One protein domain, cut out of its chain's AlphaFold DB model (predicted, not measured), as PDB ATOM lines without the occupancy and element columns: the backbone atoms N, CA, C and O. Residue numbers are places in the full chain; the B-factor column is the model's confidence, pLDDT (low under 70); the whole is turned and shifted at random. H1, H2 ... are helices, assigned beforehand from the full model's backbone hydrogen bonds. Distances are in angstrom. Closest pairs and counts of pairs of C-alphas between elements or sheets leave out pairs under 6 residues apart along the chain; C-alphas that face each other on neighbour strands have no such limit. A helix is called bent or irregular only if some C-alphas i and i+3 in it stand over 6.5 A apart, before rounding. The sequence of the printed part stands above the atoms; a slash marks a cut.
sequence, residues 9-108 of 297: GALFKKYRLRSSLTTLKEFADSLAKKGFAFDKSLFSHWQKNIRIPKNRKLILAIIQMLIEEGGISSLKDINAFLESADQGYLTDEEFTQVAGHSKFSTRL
ATOM      1  N   GLY A   9     -22.591  34.314  51.317       93.50
ATOM      2  CA  GLY A   9     -23.414  33.892  50.183       93.50
ATOM      3  C   GLY A   9     -23.127  34.689  48.912       93.50
ATOM      4  O   GLY A   9     -22.979  34.108  47.830       93.50
ATOM      5  N   ALA A  10     -22.953  36.003  49.045       93.19
ATOM      6  CA  ALA A  10     -22.581  36.899  47.964       93.19
ATOM      7  C   ALA A  10     -21.177  36.596  47.430       93.19
ATOM      8  O   ALA A  10     -21.005  36.501  46.212       93.19
ATOM      9  N   LEU A  11     -20.183  36.398  48.304       94.12
ATOM     10  CA  LEU A  11     -18.821  36.050  47.885       94.12
ATOM     11  C   LEU A  11     -18.759  34.666  47.232       94.12
ATOM     12  O   LEU A  11     -18.148  34.515  46.176       94.12
ATOM     13  N   PHE A  12     -19.451  33.676  47.797       94.44
ATOM     14  CA  PHE A  12     -19.573  32.337  47.228       94.44
ATOM     15  C   PHE A  12     -20.182  32.374  45.831       94.44
ATOM     16  O   PHE A  12     -19.620  31.822  44.885       94.44
ATOM     17  N   LYS A  13     -21.304  33.084  45.671       93.12
ATOM     18  CA  LYS A  13     -21.942  33.267  44.367       93.12
ATOM     19  C   LYS A  13     -21.013  33.991  43.391       93.12
ATOM     20  O   LYS A  13     -20.868  33.533  42.263       93.12
ATOM     21  N   LYS A  14     -20.369  35.080  43.822       93.12
ATOM     22  CA  LYS A  14     -19.446  35.886  43.011       93.12
ATOM     23  C   LYS A  14     -18.271  35.059  42.492       93.12
ATOM     24  O   LYS A  14     -18.032  35.060  41.290       93.12
ATOM     25  N   TYR A  15     -17.537  34.379  43.370       94.00
ATOM     26  CA  TYR A  15     -16.329  33.651  42.975       94.00
ATOM     27  C   TYR A  15     -16.648  32.386  42.182       94.00
ATOM     28  O   TYR A  15     -15.950  32.098  41.219       94.00
ATOM     29  N   ARG A  16     -17.748  31.693  42.498       93.81
ATOM     30  CA  ARG A  16     -18.218  30.557  41.695       93.81
ATOM     31  C   ARG A  16     -18.651  30.975  40.285       93.81
ATOM     32  O   ARG A  16     -18.374  30.269  39.335       93.81
ATOM     33  N   LEU A  17     -19.336  32.112  40.132       91.00
ATOM     34  CA  LEU A  17     -19.735  32.605  38.804       91.00
ATOM     35  C   LEU A  17     -18.560  33.148  37.980       91.00
ATOM     36  O   LEU A  17     -18.674  33.246  36.765       91.00
ATOM     37  N   ARG A  18     -17.463  33.544  38.635       90.94
ATOM     38  CA  ARG A  18     -16.214  33.936  37.968       90.94
ATOM     39  C   ARG A  18     -15.362  32.743  37.557       90.94
ATOM     40  O   ARG A  18     -14.533  32.897  36.668       90.94
ATOM     41  N   SER A  19     -15.520  31.608  38.232       90.00
ATOM     42  CA  SER A  19     -14.801  30.393  37.885       90.00
ATOM     43  C   SER A  19     -15.453  29.682  36.699       90.00
ATOM     44  O   SER A  19     -16.554  30.029  36.268       90.00
ATOM     45  N   SER A  20     -14.797  28.640  36.195       87.81
ATOM     46  CA  SER A  20     -15.361  27.727  35.188       87.81
ATOM     47  C   SER A  20     -16.619  26.963  35.669       87.81
ATOM     48  O   SER A  20     -17.318  26.353  34.861       87.81
ATOM     49  N   LEU A  21     -16.935  26.995  36.974       87.12
ATOM     50  CA  LEU A  21     -17.998  26.215  37.628       87.12
ATOM     51  C   LEU A  21     -19.350  26.946  37.583       87.12
ATOM     52  O   LEU A  21     -19.917  27.368  38.603       87.12
ATOM     53  N   THR A  22     -19.885  27.097  36.375       78.81
ATOM     54  CA  THR A  22     -21.090  27.891  36.097       78.81
ATOM     55  C   THR A  22     -22.351  27.380  36.803       78.81
ATOM     56  O   THR A  22     -23.216  28.185  37.177       78.81
ATOM     57  N   THR A  23     -22.439  26.081  37.110       89.25
ATOM     58  CA  THR A  23     -23.580  25.467  37.809       89.25
ATOM     59  C   THR A  23     -23.239  24.965  39.217       89.25
ATOM     60  O   THR A  23     -22.101  24.639  39.549       89.25
ATOM     61  N   LEU A  24     -24.258  24.850  40.082       89.06
ATOM     62  CA  LEU A  24     -24.102  24.205  41.396       89.06
ATOM     63  C   LEU A  24     -23.795  22.705  41.286       89.06
ATOM     64  O   LEU A  24     -23.250  22.130  42.222       89.06
ATOM     65  N   LYS A  25     -24.151  22.075  40.160       89.06
ATOM     66  CA  LYS A  25     -23.833  20.672  39.889       89.06
ATOM     67  C   LYS A  25     -22.338  20.503  39.627       89.06
ATOM     68  O   LYS A  25     -21.716  19.711  40.313       89.06
ATOM     69  N   GLU A  26     -21.768  21.300  38.727       89.56
ATOM     70  CA  GLU A  26     -20.323  21.293  38.444       89.56
ATOM     71  C   GLU A  26     -19.504  21.571  39.706       89.56
ATOM     72  O   GLU A  26     -18.519  20.889  39.978       89.56
ATOM     73  N   PHE A  27     -19.959  22.528  40.521       91.00
ATOM     74  CA  PHE A  27     -19.356  22.802  41.820       91.00
ATOM     75  C   PHE A  27     -19.392  21.579  42.750       91.00
ATOM     76  O   PHE A  27     -18.373  21.233  43.344       91.00
ATOM     77  N   ALA A  28     -20.547  20.916  42.870       89.44
ATOM     78  CA  ALA A  28     -20.704  19.721  43.696       89.44
ATOM     79  C   ALA A  28     -19.798  18.574  43.224       89.44
ATOM     80  O   ALA A  28     -19.131  17.943  44.041       89.44
ATOM     81  N   ASP A  29     -19.746  18.344  41.912       89.56
ATOM     82  CA  ASP A  29     -18.964  17.276  41.294       89.56
ATOM     83  C   ASP A  29     -17.455  17.517  41.482       89.56
ATOM     84  O   ASP A  29     -16.704  16.587  41.776       89.56
ATOM     85  N   SER A  30     -17.001  18.771  41.374       88.94
ATOM     86  CA  SER A  30     -15.600  19.141  41.619       88.94
ATOM     87  C   SER A  30     -15.220  19.018  43.102       88.94
ATOM     88  O   SER A  30     -14.184  18.444  43.444       88.94
ATOM     89  N   LEU A  31     -16.102  19.446  44.010       90.31
ATOM     90  CA  LEU A  31     -15.882  19.331  45.453       90.31
ATOM     91  C   LEU A  31     -15.875  17.863  45.931       90.31
ATOM     92  O   LEU A  31     -15.073  17.493  46.793       90.31
ATOM     93  N   ALA A  32     -16.687  17.001  45.311       90.00
ATOM     94  CA  ALA A  32     -16.705  15.563  45.572       90.00
ATOM     95  C   ALA A  32     -15.375  14.883  45.206       90.00
ATOM     96  O   ALA A  32     -14.904  14.033  45.962       90.00
ATOM     97  N   LYS A  33     -14.708  15.304  44.117       87.94
ATOM     98  CA  LYS A  33     -13.356  14.818  43.758       87.94
ATOM     99  C   LYS A  33     -12.309  15.137  44.829       87.94
ATOM    100  O   LYS A  33     -11.335  14.404  44.960       87.94
ATOM    101  N   LYS A  34     -12.520  16.195  45.620       83.50
ATOM    102  CA  LYS A  34     -11.682  16.561  46.776       83.50
ATOM    103  C   LYS A  34     -12.125  15.878  48.086       83.50
ATOM    104  O   LYS A  34     -11.655  16.253  49.154       83.50
ATOM    105  N   GLY A  35     -13.014  14.881  48.018       87.62
ATOM    106  CA  GLY A  35     -13.449  14.068  49.161       87.62
ATOM    107  C   GLY A  35     -14.638  14.630  49.944       87.62
ATOM    108  O   GLY A  35     -14.954  14.131  51.023       87.62
ATOM    109  N   PHE A  36     -15.313  15.658  49.423       87.00
ATOM    110  CA  PHE A  36     -16.409  16.346  50.103       87.00
ATOM    111  C   PHE A  36     -17.716  16.225  49.306       87.00
ATOM    112  O   PHE A  36     -17.982  17.011  48.398       87.00
ATOM    113  N   ALA A  37     -18.552  15.247  49.660       85.69
ATOM    114  CA  ALA A  37     -19.852  15.024  49.029       85.69
ATOM    115  C   ALA A  37     -20.986  15.666  49.844       85.69
ATOM    116  O   ALA A  37     -21.144  15.388  51.034       85.69
ATOM    117  N   PHE A  38     -21.798  16.502  49.197       84.00
ATOM    118  CA  PHE A  38     -22.952  17.156  49.813       84.00
ATOM    119  C   PHE A  38     -24.147  17.185  48.864       84.00
ATOM    120  O   PHE A  38     -23.992  17.214  47.644       84.00
ATOM    121  N   ASP A  39     -25.347  17.246  49.441       80.19
ATOM    122  CA  ASP A  39     -26.565  17.483  48.677       80.19
ATOM    123  C   ASP A  39     -26.581  18.897  48.062       80.19
ATOM    124  O   ASP A  39     -26.172  19.877  48.693       80.19
ATOM    125  N   LYS A  40     -27.100  19.026  46.834       77.06
ATOM    126  CA  LYS A  40     -27.112  20.298  46.086       77.06
ATOM    127  C   LYS A  40     -27.906  21.401  46.782       77.06
ATOM    128  O   LYS A  40     -27.603  22.585  46.599       77.06
ATOM    129  N   SER A  41     -28.908  21.038  47.584       83.75
ATOM    130  CA  SER A  41     -29.671  22.003  48.370       83.75
ATOM    131  C   SER A  41     -28.763  22.771  49.331       83.75
ATOM    132  O   SER A  41     -28.987  23.964  49.540       83.75
ATOM    133  N   LEU A  42     -27.683  22.168  49.845       87.56
ATOM    134  CA  LEU A  42     -26.748  22.825  50.760       87.56
ATOM    135  C   LEU A  42     -26.105  24.064  50.126       87.56
ATOM    136  O   LEU A  42     -26.069  25.124  50.750       87.56
ATOM    137  N   PHE A  43     -25.678  23.972  48.866       88.69
ATOM    138  CA  PHE A  43     -25.055  25.098  48.162       88.69
ATOM    139  C   PHE A  43     -26.047  26.233  47.873       88.69
ATOM    140  O   PHE A  43     -25.659  27.399  47.814       88.69
ATOM    141  N   SER A  44     -27.338  25.914  47.747       87.75
ATOM    142  CA  SER A  44     -28.395  26.928  47.644       87.75
ATOM    143  C   SER A  44     -28.589  27.674  48.970       87.75
ATOM    144  O   SER A  44     -28.767  28.892  48.969       87.75
ATOM    145  N   HIS A  45     -28.495  26.975  50.107       90.00
ATOM    146  CA  HIS A  45     -28.512  27.607  51.430       90.00
ATOM    147  C   HIS A  45     -27.284  28.496  51.656       90.00
ATOM    148  O   HIS A  45     -27.415  29.562  52.256       90.00
ATOM    149  N   TRP A  46     -26.120  28.095  51.136       91.44
ATOM    150  CA  TRP A  46     -24.899  28.904  51.162       91.44
ATOM    151  C   TRP A  46     -25.064  30.204  50.378       91.44
ATOM    152  O   TRP A  46     -24.802  31.270  50.918       91.44
ATOM    153  N   GLN A  47     -25.579  30.149  49.143       89.94
ATOM    154  CA  GLN A  47     -25.820  31.351  48.326       89.94
ATOM    155  C   GLN A  47     -26.796  32.345  48.963       89.94
ATOM    156  O   GLN A  47     -26.666  33.546  48.746       89.94
ATOM    157  N   LYS A  48     -27.776  31.852  49.726       89.44
ATOM    158  CA  LYS A  48     -28.758  32.676  50.446       89.44
ATOM    159  C   LYS A  48     -28.268  33.134  51.822       89.44
ATOM    160  O   LYS A  48     -29.040  33.736  52.559       89.44
ATOM    161  N   ASN A  49     -27.031  32.795  52.184       87.81
ATOM    162  CA  ASN A  49     -26.441  33.050  53.493       87.81
ATOM    163  C   ASN A  49     -27.250  32.460  54.676       87.81
ATOM    164  O   ASN A  49     -27.117  32.894  55.814       87.81
ATOM    165  N   ILE A  50     -28.087  31.443  54.416       89.31
ATOM    166  CA  ILE A  50     -28.917  30.753  55.425       89.31
ATOM    167  C   ILE A  50     -28.062  29.785  56.245       89.31
ATOM    168  O   ILE A  50     -28.281  29.579  57.436       89.31
ATOM    169  N   ARG A  51     -27.082  29.157  55.591       87.31
ATOM    170  CA  ARG A  51     -26.135  28.240  56.222       87.31
ATOM    171  C   ARG A  51     -24.741  28.593  55.740       87.31
ATOM    172  O   ARG A  51     -24.531  28.724  54.542       87.31
ATOM    173  N   ILE A  52     -23.802  28.715  56.667       90.38
ATOM    174  CA  ILE A  52     -22.402  29.020  56.369       90.38
ATOM    175  C   ILE A  52     -21.568  27.811  56.808       90.38
ATOM    176  O   ILE A  52     -21.778  27.305  57.919       90.38
ATOM    177  N   PRO A  53     -20.673  27.279  55.958       90.50
ATOM    178  CA  PRO A  53     -19.769  26.216  56.370       90.50
ATOM    179  C   PRO A  53     -18.864  26.718  57.502       90.50
ATOM    180  O   PRO A  53     -18.357  27.831  57.445       90.50
ATOM    181  N   LYS A  54     -18.659  25.887  58.532       89.31
ATOM    182  CA  LYS A  54     -17.767  26.187  59.674       89.31
ATOM    183  C   LYS A  54     -16.512  25.312  59.721       89.31
ATOM    184  O   LYS A  54     -15.631  25.533  60.541       89.31
ATOM    185  N   ASN A  55     -16.452  24.277  58.885       91.50
ATOM    186  CA  ASN A  55     -15.321  23.359  58.849       91.50
ATOM    187  C   ASN A  55     -14.189  23.981  58.022       91.50
ATOM    188  O   ASN A  55     -14.329  24.136  56.808       91.50
ATOM    189  N   ARG A  56     -13.065  24.299  58.672       92.25
ATOM    190  CA  ARG A  56     -11.909  24.942  58.036       92.25
ATOM    191  C   ARG A  56     -11.358  24.148  56.850       92.25
ATOM    192  O   ARG A  56     -11.139  24.728  55.796       92.25
ATOM    193  N   LYS A  57     -11.228  22.819  56.969       90.81
ATOM    194  CA  LYS A  57     -10.735  21.955  55.877       90.81
ATOM    195  C   LYS A  57     -11.637  22.021  54.643       90.81
ATOM    196  O   LYS A  57     -11.138  22.114  53.529       90.81
ATOM    197  N   LEU A  58     -12.956  22.023  54.847       92.25
ATOM    198  CA  LEU A  58     -13.925  22.192  53.760       92.25
ATOM    199  C   LEU A  58     -13.778  23.566  53.092       92.25
ATOM    200  O   LEU A  58     -13.764  23.661  51.871       92.25
ATOM    201  N   ILE A  59     -13.662  24.631  53.884       93.12
ATOM    202  CA  ILE A  59     -13.560  26.001  53.363       93.12
ATOM    203  C   ILE A  59     -12.258  26.183  52.576       93.12
ATOM    204  O   ILE A  59     -12.291  26.735  51.480       93.12
ATOM    205  N   LEU A  60     -11.140  25.649  53.073       92.12
ATOM    206  CA  LEU A  60      -9.864  25.630  52.357       92.12
ATOM    207  C   LEU A  60      -9.949  24.838  51.046       92.12
ATOM    208  O   LEU A  60      -9.449  25.311  50.031       92.12
ATOM    209  N   ALA A  61     -10.638  23.691  51.027       91.50
ATOM    210  CA  ALA A  61     -10.860  22.922  49.798       91.50
ATOM    211  C   ALA A  61     -11.705  23.696  48.768       91.50
ATOM    212  O   ALA A  61     -11.403  23.663  47.573       91.50
ATOM    213  N   ILE A  62     -12.723  24.439  49.223       92.50
ATOM    214  CA  ILE A  62     -13.524  25.330  48.369       92.50
ATOM    215  C   ILE A  62     -12.649  26.449  47.796       92.50
ATOM    216  O   ILE A  62     -12.714  26.709  46.599       92.50
ATOM    217  N   ILE A  63     -11.822  27.099  48.623       92.12
ATOM    218  CA  ILE A  63     -10.914  28.162  48.174       92.12
ATOM    219  C   ILE A  63      -9.921  27.613  47.147       92.12
ATOM    220  O   ILE A  63      -9.767  28.218  46.091       92.12
ATOM    221  N   GLN A  64      -9.295  26.464  47.419       90.00
ATOM    222  CA  GLN A  64      -8.337  25.827  46.512       90.00
ATOM    223  C   GLN A  64      -8.966  25.582  45.141       90.00
ATOM    224  O   GLN A  64      -8.425  25.993  44.120       90.00
ATOM    225  N   MET A  65     -10.153  24.978  45.131       90.19
ATOM    226  CA  MET A  65     -10.903  24.719  43.909       90.19
ATOM    227  C   MET A  65     -11.286  26.019  43.182       90.19
ATOM    228  O   MET A  65     -11.172  26.109  41.966       90.19
ATOM    229  N   LEU A  66     -11.714  27.058  43.905       90.75
ATOM    230  CA  LEU A  66     -12.027  28.354  43.298       90.75
ATOM    231  C   LEU A  66     -10.786  29.054  42.724       90.75
ATOM    232  O   LEU A  66     -10.935  29.835  41.790       90.75
ATOM    233  N   ILE A  67      -9.585  28.802  43.248       87.69
ATOM    234  CA  ILE A  67      -8.325  29.285  42.661       87.69
ATOM    235  C   ILE A  67      -7.992  28.496  41.391       87.69
ATOM    236  O   ILE A  67      -7.713  29.107  40.362       87.69
ATOM    237  N   GLU A  68      -8.048  27.161  41.454       86.50
ATOM    238  CA  GLU A  68      -7.788  26.256  40.321       86.50
ATOM    239  C   GLU A  68      -8.677  26.597  39.116       86.50
ATOM    240  O   GLU A  68      -8.201  26.662  37.985       86.50
ATOM    241  N   GLU A  69      -9.944  26.912  39.377       88.06
ATOM    242  CA  GLU A  69     -10.945  27.220  38.354       88.06
ATOM    243  C   GLU A  69     -11.030  28.721  38.005       88.06
ATOM    244  O   GLU A  69     -11.939  29.140  37.288       88.06
ATOM    245  N   GLY A  70     -10.117  29.555  38.523       86.38
ATOM    246  CA  GLY A  70      -9.987  30.977  38.166       86.38
ATOM    247  C   GLY A  70     -10.990  31.944  38.817       86.38
ATOM    248  O   GLY A  70     -11.044  33.116  38.451       86.38
ATOM    249  N   GLY A  71     -11.774  31.495  39.797       88.31
ATOM    250  CA  GLY A  71     -12.741  32.318  40.533       88.31
ATOM    251  C   GLY A  71     -12.127  33.258  41.578       88.31
ATOM    252  O   GLY A  71     -12.666  34.345  41.811       88.31
ATOM    253  N   ILE A  72     -11.010  32.860  42.199       89.88
ATOM    254  CA  ILE A  72     -10.250  33.646  43.186       89.88
ATOM    255  C   ILE A  72      -8.835  33.907  42.663       89.88
ATOM    256  O   ILE A  72      -8.123  32.978  42.294       89.88
ATOM    257  N   SER A  73      -8.408  35.174  42.681       83.62
ATOM    258  CA  SER A  73      -7.136  35.605  42.083       83.62
ATOM    259  C   SER A  73      -6.258  36.476  42.993       83.62
ATOM    260  O   SER A  73      -5.201  36.925  42.552       83.62
ATOM    261  N   SER A  74      -6.667  36.759  44.238       84.12
ATOM    262  CA  SER A  74      -5.859  37.552  45.181       84.12
ATOM    263  C   SER A  74      -5.962  37.080  46.639       84.12
ATOM    264  O   SER A  74      -6.986  36.536  47.053       84.12
ATOM    265  N   LEU A  75      -4.910  37.295  47.442       83.12
ATOM    266  CA  LEU A  75      -4.902  36.930  48.870       83.12
ATOM    267  C   LEU A  75      -6.009  37.669  49.635       83.12
ATOM    268  O   LEU A  75      -6.613  37.132  50.560       83.12
ATOM    269  N   LYS A  76      -6.325  38.890  49.191       86.25
ATOM    270  CA  LYS A  76      -7.450  39.682  49.688       86.25
ATOM    271  C   LYS A  76      -8.784  38.963  49.486       86.25
ATOM    272  O   LYS A  76      -9.601  38.963  50.399       86.25
ATOM    273  N   ASP A  77      -9.003  38.352  48.322       89.81
ATOM    274  CA  ASP A  77     -10.234  37.609  48.037       89.81
ATOM    275  C   ASP A  77     -10.337  36.340  48.896       89.81
ATOM    276  O   ASP A  77     -11.417  36.051  49.410       89.81
ATOM    277  N   ILE A  78      -9.215  35.635  49.105       90.06
ATOM    278  CA  ILE A  78      -9.144  34.461  49.991       90.06
ATOM    279  C   ILE A  78      -9.505  34.851  51.429       90.06
ATOM    280  O   ILE A  78     -10.395  34.256  52.035       90.06
ATOM    281  N   ASN A  79      -8.850  35.885  51.958       90.06
ATOM    282  CA  ASN A  79      -9.074  36.349  53.323       90.06
ATOM    283  C   ASN A  79     -10.489  36.906  53.515       90.06
ATOM    284  O   ASN A  79     -11.109  36.615  54.528       90.06
ATOM    285  N   ALA A  80     -11.049  37.612  52.527       91.19
ATOM    286  CA  ALA A  80     -12.447  38.043  52.575       91.19
ATOM    287  C   ALA A  80     -13.418  36.849  52.606       91.19
ATOM    288  O   ALA A  80     -14.440  36.900  53.290       91.19
ATOM    289  N   PHE A  81     -13.104  35.767  51.885       93.19
ATOM    290  CA  PHE A  81     -13.905  34.544  51.899       93.19
ATOM    291  C   PHE A  81     -13.848  33.842  53.266       93.19
ATOM    292  O   PHE A  81     -14.893  33.489  53.812       93.19
ATOM    293  N   LEU A  82     -12.661  33.708  53.863       93.19
ATOM    294  CA  LEU A  82     -12.484  33.147  55.209       93.19
ATOM    295  C   LEU A  82     -13.153  34.003  56.293       93.19
ATOM    296  O   LEU A  82     -13.865  33.468  57.144       93.19
ATOM    297  N   GLU A  83     -12.989  35.324  56.230       92.88
ATOM    298  CA  GLU A  83     -13.609  36.277  57.154       92.88
ATOM    299  C   GLU A  83     -15.139  36.208  57.074       92.88
ATOM    300  O   GLU A  83     -15.814  36.165  58.103       92.88
ATOM    301  N   SER A  84     -15.705  36.092  55.865       92.88
ATOM    302  CA  SER A  84     -17.155  35.924  55.689       92.88
ATOM    303  C   SER A  84     -17.710  34.663  56.369       92.88
ATOM    304  O   SER A  84     -18.869  34.648  56.786       92.88
ATOM    305  N   ALA A  85     -16.864  33.643  56.562       92.75
ATOM    306  CA  ALA A  85     -17.182  32.392  57.244       92.75
ATOM    307  C   ALA A  85     -16.713  32.323  58.717       92.75
ATOM    308  O   ALA A  85     -16.706  31.239  59.306       92.75
ATOM    309  N   ASP A  86     -16.310  33.454  59.314       91.19
ATOM    310  CA  ASP A  86     -15.740  33.532  60.673       91.19
ATOM    311  C   ASP A  86     -14.524  32.612  60.887       91.19
ATOM    312  O   ASP A  86     -14.322  32.063  61.967       91.19
ATOM    313  N   GLN A  87     -13.709  32.411  59.849       91.62
ATOM    314  CA  GLN A  87     -12.505  31.575  59.917       91.62
ATOM    315  C   GLN A  87     -11.216  32.390  60.102       91.62
ATOM    316  O   GLN A  87     -10.126  31.825  60.079       91.62
ATOM    317  N   GLY A  88     -11.299  33.709  60.276       88.38
ATOM    318  CA  GLY A  88     -10.114  34.565  60.349       88.38
ATOM    319  C   GLY A  88      -9.359  34.613  59.019       88.38
ATOM    320  O   GLY A  88      -9.973  34.770  57.966       88.38
ATOM    321  N   TYR A  89      -8.034  34.486  59.072       87.44
ATOM    322  CA  TYR A  89      -7.149  34.615  57.913       87.44
ATOM    323  C   TYR A  89      -6.481  33.290  57.562       87.44
ATOM    324  O   TYR A  89      -6.423  32.366  58.379       87.44
ATOM    325  N   LEU A  90      -5.999  33.208  56.329       86.12
ATOM    326  CA  LEU A  90      -5.217  32.081  55.849       86.12
ATOM    327  C   LEU A  90      -3.834  32.080  56.518       86.12
ATOM    328  O   LEU A  90      -3.205  33.136  56.595       86.12
ATOM    329  N   THR A  91      -3.364  30.923  56.985       84.19
ATOM    330  CA  THR A  91      -1.982  30.784  57.481       84.19
ATOM    331  C   THR A  91      -0.994  30.542  56.334       84.19
ATOM    332  O   THR A  91      -1.406  30.229  55.217       84.19
ATOM    333  N   ASP A  92       0.314  30.649  56.592       73.56
ATOM    334  CA  ASP A  92       1.358  30.397  55.580       73.56
ATOM    335  C   ASP A  92       1.380  28.925  55.105       73.56
ATOM    336  O   ASP A  92       1.538  28.646  53.910       73.56
ATOM    337  N   GLU A  93       1.161  27.972  56.019       78.06
ATOM    338  CA  GLU A  93       1.043  26.541  55.693       78.06
ATOM    339  C   GLU A  93      -0.164  26.280  54.783       78.06
ATOM    340  O   GLU A  93      -0.056  25.617  53.747       78.06
ATOM    341  N   GLU A  94      -1.310  26.864  55.131       85.00
ATOM    342  CA  GLU A  94      -2.533  26.747  54.342       85.00
ATOM    343  C   GLU A  94      -2.388  27.454  53.000       85.00
ATOM    344  O   GLU A  94      -2.803  26.915  51.982       85.00
ATOM    345  N   PHE A  95      -1.746  28.621  52.949       79.88
ATOM    346  CA  PHE A  95      -1.459  29.297  51.689       79.88
ATOM    347  C   PHE A  95      -0.652  28.404  50.753       79.88
ATOM    348  O   PHE A  95      -1.009  28.268  49.585       79.88
ATOM    349  N   THR A  96       0.371  27.723  51.264       75.12
ATOM    350  CA  THR A  96       1.162  26.774  50.472       75.12
ATOM    351  C   THR A  96       0.302  25.608  49.973       75.12
ATOM    352  O   THR A  96       0.368  25.249  48.797       75.12
ATOM    353  N   GLN A  97      -0.569  25.062  50.825       78.94
ATOM    354  CA  GLN A  97      -1.491  23.984  50.458       78.94
ATOM    355  C   GLN A  97      -2.502  24.410  49.376       78.94
ATOM    356  O   GLN A  97      -2.798  23.650  48.452       78.94
ATOM    357  N   VAL A  98      -3.043  25.622  49.492       79.81
ATOM    358  CA  VAL A  98      -4.176  26.106  48.693       79.81
ATOM    359  C   VAL A  98      -3.691  26.769  47.392       79.81
ATOM    360  O   VAL A  98      -4.360  26.675  46.367       79.81
ATOM    361  N   ALA A  99      -2.512  27.402  47.397       69.19
ATOM    362  CA  ALA A  99      -1.957  28.150  46.266       69.19
ATOM    363  C   ALA A  99      -0.774  27.459  45.557       69.19
ATOM    364  O   ALA A  99      -0.355  27.946  44.502       69.19
ATOM    365  N   GLY A 100      -0.268  26.332  46.080       58.94
ATOM    366  CA  GLY A 100       0.990  25.678  45.680       58.94
ATOM    367  C   GLY A 100       1.148  25.270  44.207       58.94
ATOM    368  O   GLY A 100       2.260  24.976  43.790       58.94
ATOM    369  N   HIS A 101       0.082  25.308  43.402       53.78
ATOM    370  CA  HIS A 101       0.109  24.976  41.966       53.78
ATOM    371  C   HIS A 101      -0.349  26.125  41.049       53.78
ATOM    372  O   HIS A 101      -0.465  25.950  39.839       53.78
ATOM    373  N   SER A 102      -0.624  27.311  41.600       52.44
ATOM    374  CA  SER A 102      -1.211  28.431  40.855       52.44
ATOM    375  C   SER A 102      -0.241  29.612  40.717       52.44
ATOM    376  O   SER A 102       0.663  29.804  41.533       52.44
ATOM    377  N   LYS A 103      -0.466  30.464  39.702       51.03
ATOM    378  CA  LYS A 103       0.286  31.710  39.419       51.03
ATOM    379  C   LYS A 103       0.424  32.670  40.622       51.03
ATOM    380  O   LYS A 103       1.206  33.613  40.553       51.03
ATOM    381  N   PHE A 104      -0.304  32.429  41.713       49.62
ATOM    382  CA  PHE A 104      -0.223  33.132  42.997       49.62
ATOM    383  C   PHE A 104       1.106  32.963  43.746       49.62
ATOM    384  O   PHE A 104       1.509  33.870  44.470       49.62
ATOM    385  N   SER A 105       1.760  31.805  43.602       48.53
ATOM    386  CA  SER A 105       2.879  31.363  44.456       48.53
ATOM    387  C   SER A 105       4.160  32.211  44.311       48.53
ATOM    388  O   SER A 105       5.038  32.200  45.167       48.53
ATOM    389  N   THR A 106       4.278  33.026  43.262       49.94
ATOM    390  CA  THR A 106       5.558  33.662  42.905       49.94
ATOM    391  C   THR A 106       5.924  34.944  43.666       49.94
ATOM    392  O   THR A 106       6.986  35.490  43.381       49.94
ATOM    393  N   ARG A 107       5.110  35.488  44.587       54.66
ATOM    394  CA  ARG A 107       5.300  36.909  44.985       54.66
ATOM    395  C   ARG A 107       5.356  37.298  46.457       54.66
ATOM    396  O   ARG A 107       5.717  38.448  46.703       54.66
ATOM    397  N   LEU A 108       5.035  36.438  47.418       60.31
ATOM    398  CA  LEU A 108       4.987  36.856  48.824       60.31
ATOM    399  C   LEU A 108       5.917  35.988  49.672       60.31
ATOM    400  O   LEU A 108       5.815  34.765  49.663       60.31
TER     401      LEU A 108
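Overview. This is residues 9 to 108 of the 297 residues of the protein "HD domain-containing protein" of Candidatus Roizmanbacteria bacterium (UniProt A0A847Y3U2). This is a compact cluster of crossed helices with the longest, H4, through its middle: H2 crosses H4 on one side, H6 packs on it at an angle on the opposite side, and H5 folds back from it. H3 lies across H1 and H2 at one end of the longest axis, and the short H7 with the last residues lies at the other end. The printed part has 100 residues with seven named helices, H1 to H7 in chain order, and no named strand; the class is all helix. The radius of gyration of the C-alphas is 12.6 A, and the C-alphas span 38 by 25 by 23 A.

Arrangement. H1, residues 9 to 18, touches H3, residues 40 to 47, closest at the C-alphas of Gly 9 and Gln 47, 4.0 A; they are only just about perpendicular, at 72 degrees. H2, residues 24 to 33, touches H3 at the C-alphas of Leu 24 and Lys 40, 6.8 A. The hub is H4, residues 56 to 68, touching three helices. Its residues 61 to 65 alone touch H2, with the C-alphas of Leu 31 and Ile 62 closest at 7.1 A. H4 and H5, residues 75 to 84, form a helical hairpin and only just touch, with 3 pairs of C-alphas within 8 A; Ile 63 and Ile 78 have the closest C-alphas, 6.8 A apart. H1, H4 and H5 form a bundle, a group of three helices; H1 and H4 are close but not clearly touching, and H1 and H5 only just touch, only at their ends. H6, residues 92 to 99, touches H4 at a steep tilt of 44 degrees, the same way, with the C-alphas of Gln 64 and Val 98 closest at 4.7 A. H7, residues 103 to 106, touches no helix but is near H6. Every O i to N i+4 pair is within hydrogen-bond range in H1, H2, H4, H5 and H6, and 3 of 4 are in H3; H7 is too short for such a pair.

Along the chain. H1 begins at C-alpha 9, (-23.414, 33.892, 50.183), and is 14.2 A long. H2 measures 14.5 A, H3 11.4 A, H5 14.1 A and H6 10.1 A. H4 runs 18.2 A from C-alpha 56, (-11.909, 24.942, 58.036). H7 is only just irregular, 6.6 A from C-alpha 103 to C-alpha 106 at (5.558, 33.662, 42.905).

Size, cuts and confidence. The C-alphas of Ser 41 and Arg 107 are the two farthest apart, 38.2 A. The printed part has no cut and no long link. Its mean pLDDT is 85.0, and residues 99 to 108 are under 70.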